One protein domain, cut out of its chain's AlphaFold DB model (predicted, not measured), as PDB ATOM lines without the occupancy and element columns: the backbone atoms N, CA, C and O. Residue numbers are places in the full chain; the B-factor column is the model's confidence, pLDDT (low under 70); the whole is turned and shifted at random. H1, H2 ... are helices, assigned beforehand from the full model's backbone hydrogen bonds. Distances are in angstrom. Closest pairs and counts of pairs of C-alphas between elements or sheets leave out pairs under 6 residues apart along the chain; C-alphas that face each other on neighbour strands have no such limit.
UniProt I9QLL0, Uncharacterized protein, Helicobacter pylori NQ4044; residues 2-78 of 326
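Overview. This is residues 2 to 78 of the 326 residues of an uncharacterized protein of Helicobacter pylori NQ4044 (UniProt I9QLL0). There is little regular structure: a long looping stretch, residues 2 to 35, leads into short helices H1 and H2, packed on longer H3, and residues 73 to 78 stick out. The printed part has 77 residues, 27 in these helices in chain order, all helix by class. It is only just compact, close to loose, with a radius of gyration of the C-alphas of 13.3 A and spans of 37 by 32 by 29 A.

Along the chain. H1, residues 36 to 41, begins at C-alpha 36 (18.356, 8.225, 37.941). H2 is residues 45 to 51. H3, residues 57 to 70, is 19.7 A long and ends at (11.129, -1.756, 42.180).

Arrangement. H1 touches residues 65 to 69 of H3, closest C-alphas Ile 39 and Asn 66, 6.3 A. H2 and H3, a hairpin, touch, closest C-alphas Ala 49 and Leu 59, 6.2 A. Every O i to N i+4 pair is within hydrogen-bond range in H2 and H3; in H1 0 of 2 are, but 3 of 3 O i to N i+3.

Size, cuts and confidence. The printed part has no cut; pLDDT is under 70 at residues 12, 73 and 75.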
ATOM      1  N   ASN A   2      23.264   7.566  30.946       91.81
ATOM      2  CA  ASN A   2      23.049   7.826  29.523       91.81
ATOM      3  C   ASN A   2      22.294   6.650  28.887       91.81
ATOM      4  O   ASN A   2      22.811   5.538  28.816       91.81
ATOM      5  N   LEU A   3      21.072   6.885  28.404       90.62
ATOM      6  CA  LEU A   3      20.258   5.857  27.744       90.62
ATOM      7  C   LEU A   3      20.765   5.503  26.338       90.62
ATOM      8  O   LEU A   3      20.364   4.480  25.791       90.62
ATOM      9  N   LYS A   4      21.614   6.347  25.739       89.44
ATOM     10  CA  LYS A   4      22.233   6.120  24.423       89.44
ATOM     11  C   LYS A   4      23.624   5.483  24.499       89.44
ATOM     12  O   LYS A   4      24.227   5.287  23.445       89.44
ATOM     13  N   HIS A   5      24.128   5.176  25.697       88.19
ATOM     14  CA  HIS A   5      25.416   4.496  25.841       88.19
ATOM     15  C   HIS A   5      25.417   3.163  25.088       88.19
ATOM     16  O   HIS A   5      24.416   2.443  25.084       88.19
ATOM     17  N   GLN A   6      26.542   2.841  24.455       82.94
ATOM     18  CA  GLN A   6      26.762   1.558  23.797       82.94
ATOM     19  C   GLN A   6      27.986   0.895  24.436       82.94
ATOM     20  O   GLN A   6      29.094   1.377  24.202       82.94
ATOM     21  N   PRO A   7      27.790  -0.183  25.218       80.56
ATOM     22  CA  PRO A   7      28.866  -0.970  25.809       80.56
ATOM     23  C   PRO A   7      29.975  -1.324  24.822       80.56
ATOM     24  O   PRO A   7      29.708  -1.885  23.754       80.56
ATOM     25  N   ASN A   8      31.228  -1.056  25.187       81.62
ATOM     26  CA  ASN A   8      32.361  -1.594  24.453       81.62
ATOM     27  C   ASN A   8      32.517  -3.095  24.745       81.62
ATOM     28  O   ASN A   8      32.931  -3.487  25.833       81.62
ATOM     29  N   MET A   9      32.252  -3.937  23.743       78.12
ATOM     30  CA  MET A   9      32.341  -5.400  23.851       78.12
ATOM     31  C   MET A   9      33.746  -5.917  24.218       78.12
ATOM     32  O   MET A   9      33.857  -7.029  24.731       78.12
ATOM     33  N   ASP A  10      34.802  -5.125  23.991       80.69
ATOM     34  CA  ASP A  10      36.177  -5.461  24.388       80.69
ATOM     35  C   ASP A  10      36.477  -5.137  25.869       80.69
ATOM     36  O   ASP A  10      37.509  -5.561  26.394       80.69
ATOM     37  N   ASN A  11      35.594  -4.403  26.563       75.19
ATOM     38  CA  ASN A  11      35.712  -4.100  27.990       75.19
ATOM     39  C   ASN A  11      34.524  -4.691  28.783       75.19
ATOM     40  O   ASN A  11      33.459  -4.076  28.830       75.19
ATOM     41  N   PRO A  12      34.693  -5.828  29.486       69.25
ATOM     42  CA  PRO A  12      33.601  -6.470  30.224       69.25
ATOM     43  C   PRO A  12      33.054  -5.644  31.404       69.25
ATOM     44  O   PRO A  12      32.007  -5.998  31.949       69.25
ATOM     45  N   GLU A  13      33.722  -4.559  31.810       71.31
ATOM     46  CA  GLU A  13      33.232  -3.642  32.847       71.31
ATOM     47  C   GLU A  13      32.347  -2.510  32.281       71.31
ATOM     48  O   GLU A  13      31.498  -1.984  33.006       71.31
ATOM     49  N   ASP A  14      32.454  -2.186  30.986       77.69
ATOM     50  CA  ASP A  14      31.754  -1.071  30.326       77.69
ATOM     51  C   ASP A  14      30.289  -1.402  29.981       77.69
ATOM     52  O   ASP A  14      29.891  -1.490  28.825       77.69
ATOM     53  N   ASN A  15      29.467  -1.625  31.007       79.56
ATOM     54  CA  ASN A  15      28.070  -2.039  30.837       79.56
ATOM     55  C   ASN A  15      27.082  -0.858  30.825       79.56
ATOM     56  O   ASN A  15      26.029  -0.943  30.193       79.56
ATOM     57  N   TYR A  16      27.388   0.232  31.538       87.75
ATOM     58  CA  TYR A  16      26.497   1.383  31.721       87.75
ATOM     59  C   TYR A  16      27.285   2.670  31.986       87.75
ATOM     60  O   TYR A  16      28.218   2.668  32.786       87.75
ATOM     61  N   GLU A  17      26.829   3.793  31.429       89.75
ATOM     62  CA  GLU A  17      27.422   5.113  31.672       89.75
ATOM     63  C   GLU A  17      26.610   5.911  32.713       89.75
ATOM     64  O   GLU A  17      25.443   6.283  32.508       89.75
ATOM     65  N   PHE A  18      27.244   6.183  33.856       90.81
ATOM     66  CA  PHE A  18      26.709   6.987  34.955       90.81
ATOM     67  C   PHE A  18      27.659   8.142  35.277       90.81
ATOM     68  O   PHE A  18      28.797   7.917  35.673       90.81
ATOM     69  N   GLU A  19      27.155   9.373  35.195       89.94
ATOM     70  CA  GLU A  19      27.892  10.582  35.567       89.94
ATOM     71  C   GLU A  19      27.150  11.397  36.635       89.94
ATOM     72  O   GLU A  19      25.915  11.413  36.700       89.94
ATOM     73  N   PHE A  20      27.926  12.095  37.470       90.12
ATOM     74  CA  PHE A  20      27.438  13.064  38.451       90.12
ATOM     75  C   PHE A  20      27.665  14.482  37.922       90.12
ATOM     76  O   PHE A  20      28.789  14.980  37.927       90.12
ATOM     77  N   HIS A  21      26.596  15.164  37.511       84.19
ATOM     78  CA  HIS A  21      26.679  16.544  37.031       84.19
ATOM     79  C   HIS A  21      26.189  17.537  38.095       84.19
ATOM     80  O   HIS A  21      25.101  17.386  38.649       84.19
ATOM     81  N   ALA A  22      26.955  18.608  38.331       85.12
ATOM     82  CA  ALA A  22      26.575  19.696  39.243       85.12
ATOM     83  C   ALA A  22      25.451  20.609  38.695       85.12
ATOM     84  O   ALA A  22      24.895  21.429  39.423       85.12
ATOM     85  N   LYS A  23      25.131  20.485  37.403       86.75
ATOM     86  CA  LYS A  23      24.006  21.124  36.705       86.75
ATOM     87  C   LYS A  23      23.375  20.082  35.788       86.75
ATOM     88  O   LYS A  23      24.088  19.199  35.320       86.75
ATOM     89  N   THR A  24      22.078  20.187  35.506       85.38
ATOM     90  CA  THR A  24      21.404  19.282  34.561       85.38
ATOM     91  C   THR A  24      22.114  19.323  33.200       85.38
ATOM     92  O   THR A  24      22.228  20.414  32.639       85.38
ATOM     93  N   PRO A  25      22.616  18.189  32.677       88.19
ATOM     94  CA  PRO A  25      23.229  18.144  31.354       88.19
ATOM     95  C   PRO A  25      22.159  18.307  30.265       88.19
ATOM     96  O   PRO A  25      21.002  17.928  30.453       88.19
ATOM     97  N   GLU A  26      22.547  18.852  29.115       88.00
ATOM     98  CA  GLU A  26      21.668  18.908  27.945       88.00
ATOM     99  C   GLU A  26      21.668  17.563  27.204       88.00
ATOM    100  O   GLU A  26      22.695  16.888  27.101       88.00
ATOM    101  N   ASN A  27      20.507  17.172  26.675       90.88
ATOM    102  CA  ASN A  27      20.368  15.970  25.854       90.88
ATOM    103  C   ASN A  27      20.650  16.306  24.387       90.88
ATOM    104  O   ASN A  27      20.059  17.230  23.830       90.88
ATOM    105  N   ASP A  28      21.522  15.526  23.749       87.88
ATOM    106  CA  ASP A  28      21.995  15.782  22.390       87.88
ATOM    107  C   ASP A  28      21.780  14.566  21.459       87.88
ATOM    108  O   ASP A  28      21.014  13.637  21.742       87.88
ATOM    109  N   LYS A  29      22.403  14.572  20.274       83.44
ATOM    110  CA  LYS A  29      22.286  13.462  19.314       83.44
ATOM    111  C   LYS A  29      22.951  12.168  19.805       83.44
ATOM    112  O   LYS A  29      22.389  11.105  19.551       83.44
ATOM    113  N   LYS A  30      24.072  12.258  20.520       84.19
ATOM    114  CA  LYS A  30      24.871  11.159  21.083       84.19
ATOM    115  C   LYS A  30      24.444  10.760  22.497       84.19
ATOM    116  O   LYS A  30      24.375   9.570  22.763       84.19
ATOM    117  N   HIS A  31      24.107  11.712  23.365       89.12
ATOM    118  CA  HIS A  31      23.798  11.458  24.777       89.12
ATOM    119  C   HIS A  31      22.317  11.699  25.084       89.12
ATOM    120  O   HIS A  31      21.701  12.635  24.570       89.12
ATOM    121  N   TRP A  32      21.730  10.851  25.927       91.38
ATOM    122  CA  TRP A  32      20.427  11.090  26.543       91.38
ATOM    123  C   TRP A  32      20.501  10.779  28.033       91.38
ATOM    124  O   TRP A  32      20.400   9.626  28.454       91.38
ATOM    125  N   TRP A  33      20.681  11.815  28.837       93.12
ATOM    126  CA  TRP A  33      20.825  11.720  30.275       93.12
ATOM    127  C   TRP A  33      19.466  11.582  30.955       93.12
ATOM    128  O   TRP A  33      18.679  12.523  31.042       93.12
ATOM    129  N   PHE A  34      19.212  10.390  31.491       92.25
ATOM    130  CA  PHE A  34      18.145  10.157  32.453       92.25
ATOM    131  C   PHE A  34      18.652  10.427  33.877       92.25
ATOM    132  O   PHE A  34      19.678   9.869  34.308       92.25
ATOM    133  N   LYS A  35      17.926  11.272  34.619       92.44
ATOM    134  CA  LYS A  35      18.163  11.549  36.040       92.44
ATOM    135  C   LYS A  35      17.669  10.357  36.855       92.44
ATOM    136  O   LYS A  35      16.479  10.179  37.062       92.44
ATOM    137  N   VAL A  36      18.614   9.543  37.327       90.94
ATOM    138  CA  VAL A  36      18.356   8.225  37.941       90.94
ATOM    139  C   VAL A  36      17.310   8.279  39.058       90.94
ATOM    140  O   VAL A  36      16.462   7.398  39.118       90.94
ATOM    141  N   GLY A  37      17.328   9.318  39.901       88.44
ATOM    142  CA  GLY A  37      16.368   9.473  41.000       88.44
ATOM    143  C   GLY A  37      14.905   9.592  40.559       88.44
ATOM    144  O   GLY A  37      14.026   9.190  41.314       88.44
ATOM    145  N   ASP A  38      14.639  10.053  39.334       91.88
ATOM    146  CA  ASP A  38      13.274  10.222  38.817       91.88
ATOM    147  C   ASP A  38      12.593   8.867  38.568       91.88
ATOM    148  O   ASP A  38      11.369   8.804  38.481       91.88
ATOM    149  N   ILE A  39      13.361   7.765  38.532       92.12
ATOM    150  CA  ILE A  39      12.805   6.409  38.455       92.12
ATOM    151  C   ILE A  39      11.870   6.110  39.634       92.12
ATOM    152  O   ILE A  39      10.866   5.442  39.438       92.12
ATOM    153  N   LEU A  40      12.152   6.647  40.829       87.62
ATOM    154  CA  LEU A  40      11.385   6.393  42.057       87.62
ATOM    155  C   LEU A  40       9.946   6.931  41.990       87.62
ATOM    156  O   LEU A  40       9.070   6.457  42.708       87.62
ATOM    157  N   GLU A  41       9.701   7.920  41.130       88.56
ATOM    158  CA  GLU A  41       8.381   8.516  40.901       88.56
ATOM    159  C   GLU A  41       7.748   8.022  39.581       88.56
ATOM    160  O   GLU A  41       6.590   8.331  39.272       88.56
ATOM    161  N   LEU A  42       8.486   7.227  38.793       87.69
ATOM    162  CA  LEU A  42       8.135   6.867  37.425       87.69
ATOM    163  C   LEU A  42       7.114   5.723  37.361       87.69
ATOM    164  O   LEU A  42       7.443   4.557  37.161       87.69
ATOM    165  N   LYS A  43       5.830   6.082  37.445       81.50
ATOM    166  CA  LYS A  43       4.699   5.130  37.405       81.50
ATOM    167  C   LYS A  43       4.653   4.229  36.166       81.50
ATOM    168  O   LYS A  43       4.108   3.133  36.247       81.50
ATOM    169  N   ASN A  44       5.139   4.699  35.014       86.25
ATOM    170  CA  ASN A  44       5.203   3.900  33.793       86.25
ATOM    171  C   ASN A  44       6.371   4.335  32.898       86.25
ATOM    172  O   ASN A  44       6.356   5.426  32.326       86.25
ATOM    173  N   VAL A  45       7.337   3.432  32.725       89.94
ATOM    174  CA  VAL A  45       8.490   3.579  31.824       89.94
ATOM    175  C   VAL A  45       8.064   3.855  30.377       89.94
ATOM    176  O   VAL A  45       8.672   4.690  29.710       89.94
ATOM    177  N   TRP A  46       6.998   3.205  29.899       86.81
ATOM    178  CA  TRP A  46       6.553   3.311  28.506       86.81
ATOM    179  C   TRP A  46       6.030   4.703  28.144       86.81
ATOM    180  O   TRP A  46       6.293   5.172  27.041       86.81
ATOM    181  N   ASN A  47       5.353   5.389  29.072       89.12
ATOM    182  CA  ASN A  47       4.864   6.751  28.835       89.12
ATOM    183  C   ASN A  47       6.040   7.718  28.633       89.12
ATOM    184  O   ASN A  47       6.096   8.419  27.628       89.12
ATOM    185  N   TYR A  48       7.019   7.687  29.541       89.44
ATOM    186  CA  TYR A  48       8.224   8.517  29.453       89.44
ATOM    187  C   TYR A  48       9.047   8.207  28.197       89.44
ATOM    188  O   TYR A  48       9.532   9.107  27.516       89.44
ATOM    189  N   ALA A  49       9.170   6.924  27.851       89.88
ATOM    190  CA  ALA A  49       9.850   6.515  26.632       89.88
ATOM    191  C   ALA A  49       9.140   7.022  25.364       89.88
ATOM    192  O   ALA A  49       9.805   7.475  24.432       89.88
ATOM    193  N   GLN A  50       7.804   7.015  25.344       88.75
ATOM    194  CA  GLN A  50       7.005   7.540  24.238       88.75
ATOM    195  C   GLN A  50       7.084   9.072  24.128       88.75
ATOM    196  O   GLN A  50       7.255   9.588  23.026       88.75
ATOM    197  N   GLU A  51       7.004   9.797  25.249       88.81
ATOM    198  CA  GLU A  51       7.121  11.266  25.309       88.81
ATOM    199  C   GLU A  51       8.485  11.778  24.808       88.81
ATOM    200  O   GLU A  51       8.586  12.898  24.304       88.81
ATOM    201  N   HIS A  52       9.528  10.947  24.899       87.44
ATOM    202  CA  HIS A  52      10.906  11.291  24.543       87.44
ATOM    203  C   HIS A  52      11.484  10.519  23.336       87.44
ATOM    204  O   HIS A  52      12.685  10.597  23.077       87.44
ATOM    205  N   ASP A  53      10.652   9.784  22.588       86.56
ATOM    206  CA  ASP A  53      11.038   8.940  21.436       86.56
ATOM    207  C   ASP A  53      12.214   7.969  21.720       86.56
ATOM    208  O   ASP A  53      13.098   7.701  20.894       86.56
ATOM    209  N   LEU A  54      12.227   7.419  22.936       86.88
ATOM    210  CA  LEU A  54      13.186   6.423  23.399       86.88
ATOM    211  C   LEU A  54      12.696   5.030  22.994       86.88
ATOM    212  O   LEU A  54      11.787   4.472  23.599       86.88
ATOM    213  N   ARG A  55      13.313   4.465  21.956       86.31
ATOM    214  CA  ARG A  55      12.987   3.133  21.424       86.31
ATOM    215  C   ARG A  55      14.149   2.160  21.575       86.31
ATOM    216  O   ARG A  55      15.301   2.582  21.753       86.31
ATOM    217  N   ASP A  56      13.828   0.879  21.430       86.62
ATOM    218  CA  ASP A  56      14.786  -0.228  21.384       86.62
ATOM    219  C   ASP A  56      15.623  -0.263  22.680       86.62
ATOM    220  O   ASP A  56      15.086  -0.026  23.764       86.62
ATOM    221  N   ASN A  57      16.937  -0.475  22.590       83.38
ATOM    222  CA  ASN A  57      17.860  -0.587  23.726       83.38
ATOM    223  C   ASN A  57      17.717   0.539  24.779       83.38
ATOM    224  O   ASN A  57      17.943   0.304  25.962       83.38
ATOM    225  N   ARG A  58      17.309   1.760  24.388       87.88
ATOM    226  CA  ARG A  58      17.076   2.892  25.318       87.88
ATOM    227  C   ARG A  58      15.929   2.614  26.292       87.88
ATOM    228  O   ARG A  58      16.017   2.959  27.470       87.88
ATOM    229  N   LEU A  59      14.854   2.015  25.781       89.75
ATOM    230  CA  LEU A  59      13.695   1.597  26.561       89.75
ATOM    231  C   LEU A  59      14.058   0.393  27.436       89.75
ATOM    232  O   LEU A  59      13.724   0.384  28.616       89.75
ATOM    233  N   GLU A  60      14.805  -0.573  26.897       88.19
ATOM    234  CA  GLU A  60      15.278  -1.740  27.655       88.19
ATOM    235  C   GLU A  60      16.203  -1.350  28.821       88.19
ATOM    236  O   GLU A  60      16.064  -1.900  29.917       88.19
ATOM    237  N   LEU A  61      17.093  -0.361  28.643       90.25
ATOM    238  CA  LEU A  61      17.899   0.206  29.734       90.25
ATOM    239  C   LEU A  61      17.018   0.824  30.829       90.25
ATOM    240  O   LEU A  61      17.250   0.587  32.016       90.25
ATOM    241  N   LEU A  62      16.007   1.610  30.445       91.19
ATOM    242  CA  LEU A  62      15.124   2.278  31.400       91.19
ATOM    243  C   LEU A  62      14.206   1.284  32.130       91.19
ATOM    244  O   LEU A  62      14.029   1.395  33.342       91.19
ATOM    245  N   GLU A  63      13.697   0.258  31.440       91.38
ATOM    246  CA  GLU A  63      13.009  -0.868  32.079       91.38
ATOM    247  C   GLU A  63      13.933  -1.645  33.020       91.38
ATOM    248  O   GLU A  63      13.502  -2.054  34.096       91.38
ATOM    249  N   THR A  64      15.193  -1.861  32.638       90.31
ATOM    250  CA  THR A  64      16.171  -2.586  33.460       90.31
ATOM    251  C   THR A  64      16.461  -1.831  34.752       90.31
ATOM    252  O   THR A  64      16.451  -2.449  35.818       90.31
ATOM    253  N   LEU A  65      16.628  -0.506  34.683       89.56
ATOM    254  CA  LEU A  65      16.736   0.356  35.861       89.56
ATOM    255  C   LEU A  65      15.457   0.304  36.712       89.56
ATOM    256  O   LEU A  65      15.543   0.123  37.924       89.56
ATOM    257  N   ASN A  66      14.276   0.383  36.091       90.50
ATOM    258  CA  ASN A  66      13.001   0.309  36.806       90.50
ATOM    259  C   ASN A  66      12.841  -1.012  37.578       90.50
ATOM    260  O   ASN A  66      12.547  -1.006  38.771       90.50
ATOM    261  N   LYS A  67      13.109  -2.139  36.906       89.56
ATOM    262  CA  LYS A  67      13.086  -3.494  37.479       89.56
ATOM    263  C   LYS A  67      14.138  -3.657  38.578       89.56
ATOM    264  O   LYS A  67      13.887  -4.342  39.562       89.56
ATOM    265  N   ALA A  68      15.315  -3.045  38.435       87.31
ATOM    266  CA  ALA A  68      16.381  -3.097  39.438       87.31
ATOM    267  C   ALA A  68      16.054  -2.334  40.735       87.31
ATOM    268  O   ALA A  68      16.617  -2.673  41.773       87.31
ATOM    269  N   VAL A  69      15.168  -1.334  40.671       84.69
ATOM    270  CA  VAL A  69      14.762  -0.511  41.822       84.69
ATOM    271  C   VAL A  69      13.462  -1.005  42.467       84.69
ATOM    272  O   VAL A  69      13.385  -1.046  43.692       84.69
ATOM    273  N   HIS A  70      12.460  -1.397  41.672       83.50
ATOM    274  CA  HIS A  70      11.129  -1.756  42.180       83.50
ATOM    275  C   HIS A  70      10.907  -3.264  42.365       83.50
ATOM    276  O   HIS A  70      10.294  -3.667  43.352       83.50
ATOM    277  N   ASP A  71      11.399  -4.097  41.442       85.06
ATOM    278  CA  ASP A  71      11.052  -5.527  41.405       85.06
ATOM    279  C   ASP A  71      12.131  -6.395  42.063       85.06
ATOM    280  O   ASP A  71      11.852  -7.323  42.826       85.06
ATOM    281  N   LYS A  72      13.399  -6.105  41.759       79.88
ATOM    282  CA  LYS A  72      14.545  -6.803  42.330       79.88
ATOM    283  C   LYS A  72      14.886  -6.151  43.669       79.88
ATOM    284  O   LYS A  72      15.339  -5.013  43.703       79.88
ATOM    285  N   GLN A  73      14.754  -6.896  44.767       68.31
ATOM    286  CA  GLN A  73      15.141  -6.470  46.122       68.31
ATOM    287  C   GLN A  73      16.677  -6.416  46.306       68.31
ATOM    288  O   GLN A  73      17.237  -7.033  47.209       68.31
ATOM    289  N   LEU A  74      17.381  -5.706  45.418       75.56
ATOM    290  CA  LEU A  74      18.840  -5.539  45.441       75.56
ATOM    291  C   LEU A  74      19.281  -4.577  46.549       75.56
ATOM    292  O   LEU A  74      20.377  -4.708  47.090       75.56
ATOM    293  N   ILE A  75      18.421  -3.617  46.894       68.69
ATOM    294  CA  ILE A  75      18.672  -2.624  47.934       68.69
ATOM    295  C   ILE A  75      18.004  -3.099  49.228       68.69
ATOM    296  O   ILE A  75      16.797  -2.955  49.412       68.69
ATOM    297  N   SER A  76      18.800  -3.645  50.148       70.06
ATOM    298  CA  SER A  76      18.369  -3.835  51.537       70.06
ATOM    299  C   SER A  76      18.490  -2.505  52.278       70.06
ATOM    300  O   SER A  76      19.596  -2.093  52.622       70.06
ATOM    301  N   PHE A  77      17.366  -1.831  52.517       72.19
ATOM    302  CA  PHE A  77      17.314  -0.599  53.306       72.19
ATOM    303  C   PHE A  77      16.588  -0.820  54.639       72.19
ATOM    304  O   PHE A  77      15.758  -1.716  54.778       72.19
ATOM    305  N   PHE A  78      16.906   0.017  55.624       70.88
ATOM    306  CA  PHE A  78      16.214   0.079  56.906       70.88
ATOM    307  C   PHE A  78      16.015   1.550  57.268       70.88
ATOM    308  O   PHE A  78      16.981   2.314  57.291       70.88
TER     309      PHE A  78